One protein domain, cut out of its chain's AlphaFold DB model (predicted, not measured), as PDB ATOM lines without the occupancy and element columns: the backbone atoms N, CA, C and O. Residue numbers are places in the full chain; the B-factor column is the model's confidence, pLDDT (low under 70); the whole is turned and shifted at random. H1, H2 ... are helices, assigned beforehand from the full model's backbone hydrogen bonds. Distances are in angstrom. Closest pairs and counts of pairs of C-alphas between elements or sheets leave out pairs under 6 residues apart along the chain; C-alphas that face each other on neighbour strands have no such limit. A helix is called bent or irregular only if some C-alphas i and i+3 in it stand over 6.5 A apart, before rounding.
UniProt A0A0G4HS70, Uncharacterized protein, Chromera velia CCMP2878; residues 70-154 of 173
ATOM      1  N   GLU A  70     230.296 247.972 219.151       83.06
ATOM      2  CA  GLU A  70     230.186 248.395 220.546       83.06
ATOM      3  C   GLU A  70     229.531 247.304 221.407       83.06
ATOM      4  O   GLU A  70     228.653 246.559 220.958       83.06
ATOM      5  N   THR A  71     229.910 247.237 222.684       82.88
ATOM      6  CA  THR A  71     229.344 246.288 223.658       82.88
ATOM      7  C   THR A  71     227.827 246.436 223.805       82.88
ATOM      8  O   THR A  71     227.111 245.436 223.882       82.88
ATOM      9  N   SER A  72     227.327 247.674 223.761       84.50
ATOM     10  CA  SER A  72     225.901 248.022 223.737       84.50
ATOM     11  C   SER A  72     225.170 247.346 222.569       84.50
ATOM     12  O   SER A  72     224.128 246.714 222.752       84.50
ATOM     13  N   THR A  73     225.756 247.419 221.374       87.38
ATOM     14  CA  THR A  73     225.193 246.870 220.138       87.38
ATOM     15  C   THR A  73     225.248 245.344 220.140       87.38
ATOM     16  O   THR A  73     224.256 244.703 219.791       87.38
ATOM     17  N   LYS A  74     226.352 244.746 220.616       88.12
ATOM     18  CA  LYS A  74     226.457 243.286 220.812       88.12
ATOM     19  C   LYS A  74     225.331 242.772 221.714       88.12
ATOM     20  O   LYS A  74     224.644 241.822 221.349       88.12
ATOM     21  N   SER A  75     225.071 243.449 222.835       89.81
ATOM     22  CA  SER A  75     223.982 243.075 223.746       89.81
ATOM     23  C   SER A  75     222.601 243.172 223.084       89.81
ATOM     24  O   SER A  75     221.793 242.250 223.198       89.81
ATOM     25  N   GLN A  76     222.333 244.242 222.326       91.81
ATOM     26  CA  GLN A  76     221.075 244.376 221.580       91.81
ATOM     27  C   GLN A  76     220.898 243.268 220.536       91.81
ATOM     28  O   GLN A  76     219.798 242.731 220.389       91.81
ATOM     29  N   TYR A  77     221.972 242.891 219.838       93.50
ATOM     30  CA  TYR A  77     221.948 241.783 218.888       93.50
ATOM     31  C   TYR A  77     221.680 240.445 219.572       93.50
ATOM     32  O   TYR A  77     220.833 239.695 219.099       93.50
ATOM     33  N   GLU A  78     222.315 240.155 220.705       92.31
ATOM     34  CA  GLU A  78     222.046 238.930 221.466       92.31
ATOM     35  C   GLU A  78     220.587 238.831 221.919       92.31
ATOM     36  O   GLU A  78     219.970 237.773 221.788       92.31
ATOM     37  N   VAL A  79     220.005 239.930 222.408       91.88
ATOM     38  CA  VAL A  79     218.585 239.973 222.788       91.88
ATOM     39  C   VAL A  79     217.690 239.695 221.578       91.88
ATOM     40  O   VAL A  79     216.755 238.896 221.670       91.88
ATOM     41  N   ALA A  80     217.989 240.316 220.436       89.81
ATOM     42  CA  ALA A  80     217.238 240.120 219.201       89.81
ATOM     43  C   ALA A  80     217.337 238.670 218.682       89.81
ATOM     44  O   ALA A  80     216.328 238.090 218.274       89.81
ATOM     45  N   LEU A  81     218.523 238.058 218.759       90.38
ATOM     46  CA  LEU A  81     218.754 236.665 218.362       90.38
ATOM     47  C   LEU A  81     218.014 235.688 219.272       90.38
ATOM     48  O   LEU A  81     217.326 234.810 218.762       90.38
ATOM     49  N   ARG A  82     218.057 235.877 220.599       90.06
ATOM     50  CA  ARG A  82     217.299 235.040 221.549       90.06
ATOM     51  C   ARG A  82     215.794 235.088 221.288       90.06
ATOM     52  O   ARG A  82     215.101 234.089 221.466       90.06
ATOM     53  N   LEU A  83     215.274 236.246 220.872       85.12
ATOM     54  CA  LEU A  83     213.861 236.395 220.529       85.12
ATOM     55  C   LEU A  83     213.494 235.580 219.278       85.12
ATOM     56  O   LEU A  83     212.453 234.914 219.272       85.12
ATOM     57  N   ILE A  84     214.342 235.600 218.242       83.44
ATOM     58  CA  ILE A  84     214.173 234.721 217.076       83.44
ATOM     59  C   ILE A  84     214.284 233.268 217.506       83.44
ATOM     60  O   ILE A  84     213.385 232.499 217.213       83.44
ATOM     61  N   GLU A  85     215.344 232.888 218.209       86.25
ATOM     62  CA  GLU A  85     215.620 231.494 218.556       86.25
ATOM     63  C   GLU A  85     214.462 230.858 219.332       86.25
ATOM     64  O   GLU A  85     214.044 229.740 219.039       86.25
ATOM     65  N   LYS A  86     213.872 231.616 220.265       84.75
ATOM     66  CA  LYS A  86     212.713 231.176 221.046       84.75
ATOM     67  C   LYS A  86     211.436 231.043 220.214       84.75
ATOM     68  O   LYS A  86     210.596 230.204 220.527       84.75
ATOM     69  N   SER A  87     211.243 231.905 219.218       77.62
ATOM     70  CA  SER A  87     210.021 231.911 218.403       77.62
ATOM     71  C   SER A  87     210.109 230.951 217.221       77.62
ATOM     72  O   SER A  87     209.132 230.278 216.905       77.62
ATOM     73  N   ASN A  88     211.271 230.878 216.578       75.25
ATOM     74  CA  ASN A  88     211.551 229.995 215.464       75.25
ATOM     75  C   ASN A  88     213.079 229.791 215.286       75.25
ATOM     76  O   ASN A  88     213.744 230.597 214.624       75.25
ATOM     77  N   PRO A  89     213.648 228.700 215.831       76.25
ATOM     78  CA  PRO A  89     215.094 228.456 215.829       76.25
ATOM     79  C   PRO A  89     215.674 228.222 214.427       76.25
ATOM     80  O   PRO A  89     216.840 228.522 214.174       76.25
ATOM     81  N   TRP A  90     214.857 227.762 213.477       72.62
ATOM     82  CA  TRP A  90     215.279 227.500 212.099       72.62
ATOM     83  C   TRP A  90     215.595 228.778 211.308       72.62
ATOM     84  O   TRP A  90     216.201 228.707 210.243       72.62
ATOM     85  N   LEU A  91     215.205 229.951 211.821       73.25
ATOM     86  CA  LEU A  91     215.383 231.236 211.138       73.25
ATOM     87  C   LEU A  91     216.740 231.896 211.410       73.25
ATOM     88  O   LEU A  91     217.031 232.918 210.795       73.25
ATOM     89  N   LEU A  92     217.575 231.348 212.300       80.25
ATOM     90  CA  LEU A  92     218.930 231.872 212.514       80.25
ATOM     91  C   LEU A  92     219.830 231.598 211.302       80.25
ATOM     92  O   LEU A  92     220.560 232.476 210.837       80.25
ATOM     93  N   LEU A  93     219.716 230.404 210.723       86.38
ATOM     94  CA  LEU A  93     220.545 229.965 209.608       86.38
ATOM     95  C   LEU A  93     219.866 230.240 208.259       86.38
ATOM     96  O   LEU A  93     219.237 229.369 207.669       86.38
ATOM     97  N   MET A  94     220.013 231.465 207.751       89.06
ATOM     98  CA  MET A  94     219.445 231.891 206.468       89.06
ATOM     99  C   MET A  94     220.409 231.607 205.310       89.06
ATOM    100  O   MET A  94     221.285 232.420 205.025       89.06
ATOM    101  N   ARG A  95     220.261 230.455 204.643       87.38
ATOM    102  CA  ARG A  95     221.151 230.027 203.544       87.38
ATOM    103  C   ARG A  95     220.656 230.469 202.171       87.38
ATOM    104  O   ARG A  95     221.454 230.589 201.247       87.38
ATOM    105  N   GLY A  96     219.354 230.708 202.031       90.00
ATOM    106  CA  GLY A  96     218.736 231.114 200.773       90.00
ATOM    107  C   GLY A  96     217.732 232.257 200.906       90.00
ATOM    108  O   GLY A  96     217.314 232.650 201.994       90.00
ATOM    109  N   VAL A  97     217.288 232.761 199.752       92.06
ATOM    110  CA  VAL A  97     216.255 233.807 199.635       92.06
ATOM    111  C   VAL A  97     214.967 233.420 200.371       92.06
ATOM    112  O   VAL A  97     214.330 234.266 201.000       92.06
ATOM    113  N   LEU A  98     214.565 232.148 200.295       90.19
ATOM    114  CA  LEU A  98     213.355 231.660 200.957       90.19
ATOM    115  C   LEU A  98     213.475 231.740 202.484       90.19
ATOM    116  O   LEU A  98     212.550 232.228 203.132       90.19
ATOM    117  N   ASP A  99     214.618 231.345 203.044       89.50
ATOM    118  CA  ASP A  99     214.873 231.400 204.488       89.50
ATOM    119  C   ASP A  99     214.790 232.834 205.001       89.50
ATOM    120  O   ASP A  99     214.183 233.089 206.036       89.50
ATOM    121  N   VAL A 100     215.315 233.795 204.232       90.50
ATOM    122  CA  VAL A 100     215.193 235.221 204.555       90.50
ATOM    123  C   VAL A 100     213.727 235.660 204.560       90.50
ATOM    124  O   VAL A 100     213.286 236.327 205.498       90.50
ATOM    125  N   LYS A 101     212.942 235.273 203.546       91.56
ATOM    126  CA  LYS A 101     211.508 235.607 203.487       91.56
ATOM    127  C   LYS A 101     210.754 235.030 204.685       91.56
ATOM    128  O   LYS A 101     210.003 235.759 205.327       91.56
ATOM    129  N   MET A 102     210.977 233.760 205.021       88.69
ATOM    130  CA  MET A 102     210.351 233.114 206.183       88.69
ATOM    131  C   MET A 102     210.810 233.753 207.502       88.69
ATOM    132  O   MET A 102     209.980 234.053 208.366       88.69
ATOM    133  N   GLY A 103     212.110 234.041 207.595       87.88
ATOM    134  CA  GLY A 103     212.799 234.754 208.671       87.88
ATOM    135  C   GLY A 103     212.092 236.035 209.073       87.88
ATOM    136  O   GLY A 103     211.717 236.257 210.225       87.88
ATOM    137  N   PHE A 104     211.875 236.876 208.071       89.00
ATOM    138  CA  PHE A 104     211.380 238.229 208.257       89.00
ATOM    139  C   PHE A 104     209.861 238.353 208.126       89.00
ATOM    140  O   PHE A 104     209.296 239.336 208.601       89.00
ATOM    141  N   ALA A 105     209.166 237.358 207.566       88.56
ATOM    142  CA  ALA A 105     207.703 237.326 207.571       88.56
ATOM    143  C   ALA A 105     207.145 237.274 209.004       88.56
ATOM    144  O   ALA A 105     206.136 237.917 209.292       88.56
ATOM    145  N   HIS A 106     207.846 236.597 209.921       81.62
ATOM    146  CA  HIS A 106     207.508 236.556 211.349       81.62
ATOM    147  C   HIS A 106     207.637 237.922 212.043       81.62
ATOM    148  O   HIS A 106     207.099 238.118 213.128       81.62
ATOM    149  N   GLN A 107     208.303 238.889 211.404       84.75
ATOM    150  CA  GLN A 107     208.470 240.257 211.902       84.75
ATOM    151  C   GLN A 107     207.420 241.222 211.339       84.75
ATOM    152  O   GLN A 107     207.560 242.442 211.436       84.75
ATOM    153  N   ARG A 108     206.356 240.702 210.721       86.50
ATOM    154  CA  ARG A 108     205.256 241.521 210.215       86.50
ATOM    155  C   ARG A 108     204.676 242.400 211.331       86.50
ATOM    156  O   ARG A 108     204.329 241.913 212.401       86.50
ATOM    157  N   GLY A 109     204.532 243.695 211.046       83.00
ATOM    158  CA  GLY A 109     203.982 244.683 211.983       83.00
ATOM    159  C   GLY A 109     204.979 245.199 213.029       83.00
ATOM    160  O   GLY A 109     204.615 246.052 213.833       83.00
ATOM    161  N   LYS A 110     206.228 244.718 213.019       86.56
ATOM    162  CA  LYS A 110     207.327 245.307 213.794       86.56
ATOM    163  C   LYS A 110     207.791 246.608 213.164       86.56
ATOM    164  O   LYS A 110     207.622 246.810 211.965       86.56
ATOM    165  N   LYS A 111     208.392 247.487 213.964       87.50
ATOM    166  CA  LYS A 111     208.888 248.777 213.468       87.50
ATOM    167  C   LYS A 111     210.096 248.574 212.546       87.50
ATOM    168  O   LYS A 111     210.868 247.629 212.701       87.50
ATOM    169  N   ALA A 112     210.304 249.498 211.608       86.25
ATOM    170  CA  ALA A 112     211.414 249.415 210.656       86.25
ATOM    171  C   ALA A 112     212.800 249.369 211.335       86.25
ATOM    172  O   ALA A 112     213.699 248.688 210.843       86.25
ATOM    173  N   ASN A 113     212.968 250.044 212.478       88.12
ATOM    174  CA  ASN A 113     214.203 250.003 213.266       88.12
ATOM    175  C   ASN A 113     214.450 248.624 213.901       88.12
ATOM    176  O   ASN A 113     215.580 248.154 213.880       88.12
ATOM    177  N   GLU A 114     213.411 247.951 214.403       88.44
ATOM    178  CA  GLU A 114     213.496 246.591 214.955       88.44
ATOM    179  C   GLU A 114     213.873 245.582 213.863       88.44
ATOM    180  O   GLU A 114     214.747 244.741 214.060       88.44
ATOM    181  N   ILE A 115     213.279 245.716 212.672       88.88
ATOM    182  CA  ILE A 115     213.635 244.908 211.497       88.88
ATOM    183  C   ILE A 115     215.095 245.160 211.086       88.88
ATOM    184  O   ILE A 115     215.818 244.220 210.754       88.88
ATOM    185  N   GLY A 116     215.542 246.419 211.106       90.12
ATOM    186  CA  GLY A 116     216.927 246.796 210.818       90.12
ATOM    187  C   GLY A 116     217.921 246.205 211.820       90.12
ATOM    188  O   GLY A 116     218.902 245.588 211.405       90.12
ATOM    189  N   LEU A 117     217.623 246.320 213.118       91.44
ATOM    190  CA  LEU A 117     218.411 245.727 214.201       91.44
ATOM    191  C   LEU A 117     218.557 244.216 214.000       91.44
ATOM    192  O   LEU A 117     219.652 243.676 214.109       91.44
ATOM    193  N   LEU A 118     217.466 243.547 213.632       90.25
ATOM    194  CA  LEU A 118     217.452 242.112 213.395       90.25
ATOM    195  C   LEU A 118     218.303 241.691 212.194       90.25
ATOM    196  O   LEU A 118     219.023 240.700 212.274       90.25
ATOM    197  N   ARG A 119     218.270 242.453 211.092       91.75
ATOM    198  CA  ARG A 119     219.173 242.217 209.949       91.75
ATOM    199  C   ARG A 119     220.632 242.317 210.385       91.75
ATOM    200  O   ARG A 119     221.426 241.462 210.005       91.75
ATOM    201  N   GLY A 120     220.969 243.324 211.189       91.50
ATOM    202  CA  GLY A 120     222.306 243.478 211.764       91.50
ATOM    203  C   GLY A 120     222.696 242.292 212.647       91.50
ATOM    204  O   GLY A 120     223.750 241.695 212.440       91.50
ATOM    205  N   ALA A 121     221.803 241.890 213.551       92.12
ATOM    206  CA  ALA A 121     222.016 240.780 214.471       92.12
ATOM    207  C   ALA A 121     222.234 239.445 213.745       92.12
ATOM    208  O   ALA A 121     223.149 238.704 214.090       92.12
ATOM    209  N   VAL A 122     221.446 239.155 212.703       91.44
ATOM    210  CA  VAL A 122     221.610 237.934 211.900       91.44
ATOM    211  C   VAL A 122     222.901 237.989 211.076       91.44
ATOM    212  O   VAL A 122     223.630 237.002 211.065       91.44
ATOM    213  N   LYS A 123     223.251 239.125 210.442       91.62
ATOM    214  CA  LYS A 123     224.560 239.268 209.761       91.62
ATOM    215  C   LYS A 123     225.715 239.001 210.737       91.62
ATOM    216  O   LYS A 123     226.640 238.267 210.399       91.62
ATOM    217  N   TRP A 124     225.638 239.563 211.945       90.94
ATOM    218  CA  TRP A 124     226.645 239.368 212.987       90.94
ATOM    219  C   TRP A 124     226.731 237.915 213.460       90.94
ATOM    220  O   TRP A 124     227.831 237.386 213.586       90.94
ATOM    221  N   TRP A 125     225.591 237.250 213.665       91.38
ATOM    222  CA  TRP A 125     225.556 235.839 214.044       91.38
ATOM    223  C   TRP A 125     226.200 234.949 212.975       91.38
ATOM    224  O   TRP A 125     227.063 234.147 213.308       91.38
ATOM    225  N   HIS A 126     225.879 235.143 211.689       91.81
ATOM    226  CA  HIS A 126     226.515 234.381 210.603       91.81
ATOM    227  C   HIS A 126     228.028 234.581 210.569       91.81
ATOM    228  O   HIS A 126     228.763 233.608 210.456       91.81
ATOM    229  N   HIS A 127     228.494 235.822 210.728       88.81
ATOM    230  CA  HIS A 127     229.925 236.108 210.792       88.81
ATOM    231  C   HIS A 127     230.599 235.413 211.987       88.81
ATOM    232  O   HIS A 127     231.625 234.762 211.812       88.81
ATOM    233  N   ARG A 128     229.997 235.488 213.182       88.19
ATOM    234  CA  ARG A 128     230.530 234.866 214.404       88.19
ATOM    235  C   ARG A 128     230.599 233.339 214.313       88.19
ATOM    236  O   ARG A 128     231.561 232.754 214.793       88.19
ATOM    237  N   GLU A 129     229.594 232.706 213.711       88.75
ATOM    238  CA  GLU A 129     229.514 231.243 213.566       88.75
ATOM    239  C   GLU A 129     230.228 230.715 212.300       88.75
ATOM    240  O   GLU A 129     230.183 229.520 212.008       88.75
ATOM    241  N   GLY A 130     230.883 231.585 211.518       87.62
ATOM    242  CA  GLY A 130     231.601 231.191 210.299       87.62
ATOM    243  C   GLY A 130     230.687 230.740 209.153       87.62
ATOM    244  O   GLY A 130     231.081 229.939 208.304       87.62
ATOM    245  N   HIS A 131     229.446 231.220 209.128       89.56
ATOM    246  CA  HIS A 131     228.482 230.942 208.072       89.56
ATOM    247  C   HIS A 131     228.561 231.967 206.928       89.56
ATOM    248  O   HIS A 131     228.994 233.104 207.131       89.56
ATOM    249  N   PRO A 132     228.119 231.593 205.709       89.62
ATOM    250  CA  PRO A 132     228.005 232.538 204.604       89.62
ATOM    251  C   PRO A 132     227.073 233.696 204.973       89.62
ATOM    252  O   PRO A 132     226.052 233.458 205.614       89.62
ATOM    253  N   PRO A 133     227.355 234.937 204.546       89.56
ATOM    254  CA  PRO A 133     226.488 236.061 204.859       89.56
ATOM    255  C   PRO A 133     225.066 235.829 204.312       89.56
ATOM    256  O   PRO A 133     224.911 235.362 203.179       89.56
ATOM    257  N   PRO A 134     224.017 236.204 205.065       90.12
ATOM    258  CA  PRO A 134     222.647 236.114 204.580       90.12
ATOM    259  C   PRO A 134     222.458 236.944 203.309       90.12
ATOM    260  O   PRO A 134     222.947 238.074 203.220       90.12
ATOM    261  N   LEU A 135     221.659 236.435 202.369       91.38
ATOM    262  CA  LEU A 135     221.398 237.050 201.059       91.38
ATOM    263  C   LEU A 135     220.504 238.304 201.121       91.38
ATOM    264  O   LEU A 135     219.637 238.492 200.280       91.38
ATOM    265  N   PHE A 136     220.673 239.184 202.107       90.12
ATOM    266  CA  PHE A 136     219.813 240.356 202.319       90.12
ATOM    267  C   PHE A 136     219.840 241.401 201.200       90.12
ATOM    268  O   PHE A 136     218.973 242.275 201.187       90.12
ATOM    269  N   GLU A 137     220.839 241.345 200.326       89.31
ATOM    270  CA  GLU A 137     221.037 242.264 199.199       89.31
ATOM    271  C   GLU A 137     220.607 241.645 197.860       89.31
ATOM    272  O   GLU A 137     220.719 242.286 196.819       89.31
ATOM    273  N   ASP A 138     220.060 240.425 197.881       93.12
ATOM    274  CA  ASP A 138     219.531 239.773 196.687       93.12
ATOM    275  C   ASP A 138     218.368 240.591 196.074       93.12
ATOM    276  O   ASP A 138     217.399 240.915 196.782       93.12
ATOM    277  N   PRO A 139     218.399 240.907 194.762       93.31
ATOM    278  CA  PRO A 139     217.358 241.699 194.103       93.31
ATOM    279  C   PRO A 139     215.942 241.124 194.247       93.31
ATOM    280  O   PRO A 139     214.966 241.875 194.319       93.31
ATOM    281  N   SER A 140     215.800 239.800 194.352       92.88
ATOM    282  CA  SER A 140     214.505 239.126 194.514       92.88
ATOM    283  C   SER A 140     213.834 239.401 195.869       92.88
ATOM    284  O   SER A 140     212.636 239.136 196.042       92.88
ATOM    285  N   LEU A 141     214.572 239.960 196.836       93.81
ATOM    286  CA  LEU A 141     214.061 240.373 198.144       93.81
ATOM    287  C   LEU A 141     213.606 241.835 198.188       93.81
ATOM    288  O   LEU A 141     212.940 242.223 199.152       93.81
ATOM    289  N   ALA A 142     213.903 242.640 197.163       92.69
ATOM    290  CA  ALA A 142     213.599 244.071 197.158       92.69
ATOM    291  C   ALA A 142     212.104 244.351 197.398       92.69
ATOM    292  O   ALA A 142     211.734 245.138 198.276       92.69
ATOM    293  N   TYR A 143     211.225 243.647 196.677       92.94
ATOM    294  CA  TYR A 143     209.774 243.772 196.853       92.94
ATOM    295  C   TYR A 143     209.298 243.275 198.217       92.94
ATOM    296  O   TYR A 143     208.414 243.887 198.817       92.94
ATOM    297  N   PHE A 144     209.898 242.201 198.729       93.19
ATOM    298  CA  PHE A 144     209.547 241.649 200.032       93.19
ATOM    299  C   PHE A 144     209.852 242.645 201.157       93.19
ATOM    300  O   PHE A 144     208.956 242.977 201.933       93.19
ATOM    301  N   PHE A 145     211.068 243.198 201.208       90.88
ATOM    302  CA  PHE A 145     211.424 244.194 202.223       90.88
ATOM    303  C   PHE A 145     210.650 245.503 202.056       90.88
ATOM    304  O   PHE A 145     210.276 246.120 203.051       90.88
ATOM    305  N   THR A 146     210.335 245.899 200.819       90.31
ATOM    306  CA  THR A 146     209.446 247.042 200.559       90.31
ATOM    307  C   THR A 146     208.050 246.802 201.136       90.31
ATOM    308  O   THR A 146     207.493 247.679 201.796       90.31
ATOM    309  N   GLY A 147     207.484 245.610 200.928       90.50
ATOM    310  CA  GLY A 147     206.199 245.214 201.504       90.50
ATOM    311  C   GLY A 147     206.240 245.165 203.030       90.50
ATOM    312  O   GLY A 147     205.363 245.722 203.685       90.50
ATOM    313  N   LEU A 148     207.291 244.575 203.601       89.31
ATOM    314  CA  LEU A 148     207.479 244.493 205.047       89.31
ATOM    315  C   LEU A 148     207.582 245.885 205.686       89.31
ATOM    316  O   LEU A 148     206.931 246.138 206.696       89.31
ATOM    317  N   LYS A 149     208.318 246.810 205.059       86.75
ATOM    318  CA  LYS A 149     208.411 248.205 205.500       86.75
ATOM    319  C   LYS A 149     207.055 248.911 205.452       86.75
ATOM    320  O   LYS A 149     206.675 249.546 206.425       86.75
ATOM    321  N   LYS A 150     206.278 248.748 204.375       85.50
ATOM    322  CA  LYS A 150     204.909 249.297 204.310       85.50
ATOM    323  C   LYS A 150     204.027 248.768 205.442       85.50
ATOM    324  O   LYS A 150     203.257 249.521 206.019       85.50
ATOM    325  N   LEU A 151     204.151 247.483 205.775       84.06
ATOM    326  CA  LEU A 151     203.401 246.872 206.874       84.06
ATOM    327  C   LEU A 151     203.855 247.372 208.255       84.06
ATOM    328  O   LEU A 151     203.025 247.444 209.155       84.06
ATOM    329  N   ALA A 152     205.133 247.722 208.411       79.62
ATOM    330  CA  ALA A 152     205.684 248.362 209.607       79.62
ATOM    331  C   ALA A 152     205.201 249.816 209.763       79.62
ATOM    332  O   ALA A 152     204.854 250.251 210.859       79.62
ATOM    333  N   ASP A 153     205.151 250.545 208.646       70.69
ATOM    334  CA  ASP A 153     204.804 251.966 208.572       70.69
ATOM    335  C   ASP A 153     203.284 252.211 208.501       70.69
ATOM    336  O   ASP A 153     202.848 253.358 208.456       70.69
ATOM    337  N   ASN A 154     202.453 251.158 208.534       61.75
ATOM    338  CA  ASN A 154     200.983 251.233 208.510       61.75
ATOM    339  C   ASN A 154     200.361 251.803 209.803       61.75
ATOM    340  O   ASN A 154     199.199 251.539 210.120       61.75
TER     341      ASN A 154
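Overview. This is residues 70 to 154 of the 173 residues of an uncharacterized protein of Chromera velia CCMP2878 (UniProt A0A0G4HS70). Two pairs of helices make this domain: H1 and H3 cross near their middles as an X, at almost a right angle, while the shorter H2 and H4 run side by side and the same way. Between the two pairs the helices come near each other at few places, among them the first residue of H3 and the last of H4. The printed part has 85 residues, with four named helices in the order H1, H2, H3, H4 and no named strand; its class is all helix. The whole is compact and rounded, with a radius of gyration of the C-alphas of 12.3 A and spans of 32 by 24 by 23 A.

Arrangement. Start with H1, residues 71 to 87, and look at its residues 76 to 81, which alone touch residues 117 to 124 of H3, residues 112 to 128. The closest C-alphas of these two helices are those of Tyr 77 and Ala 121, 4.5 A apart, and their lines are about perpendicular, at 85 degrees. Next find H2, residues 97 to 105, which is apart from H1. H2 touches H4, residues 139 to 152; the closest C-alphas are those of Val 97 and Leu 141, 7.1 A apart. H2 and H4 run the same way at a shallow tilt of 3 degrees. H3 is close to H2 but not clearly touching it, with the C-alphas of Phe 104 and Ile 115 closest at 7.8 A. H3 and H4 are also close but not clearly touching: their closest C-alphas, those of Ala 112 and Ala 152, are 5.9 A apart, and they run opposite ways at a steep tilt of 44 degrees. H1 and H4 are apart. In H1, H2 and H3 every O i to N i+4 pair is within hydrogen-bond range; in H4 it is 8 of 10.

Along the chain. Find C-alpha 71 at (229.344, 246.288, 223.658); from there H1 runs 24.7 A to C-alpha 87. H2, from Val 97 to Ala 105, is the shortest, at 12.2 A. Go on to C-alpha 112 at (211.414, 249.415, 210.656), where H3 begins, and trace it 24.3 A to Arg 128. H4 runs 20.5 A from Pro 139 to C-alpha 152 at (205.684, 248.362, 209.607). H4 is irregular: C-alphas 140 and 143 are 7.0 A apart.

Size, cuts and confidence. Read from residue 70 to residue 154 and you meet no cut. The links H1 to H2, H2 to H3 and H3 to H4, of 9, 6 and 10 residues, are short. The two C-alphas farthest apart, those of Gly 130 and Asn 154, are 36.6 A apart. The mean pLDDT of the printed part is 87.5, and residue 154 is the one printed residue under 70.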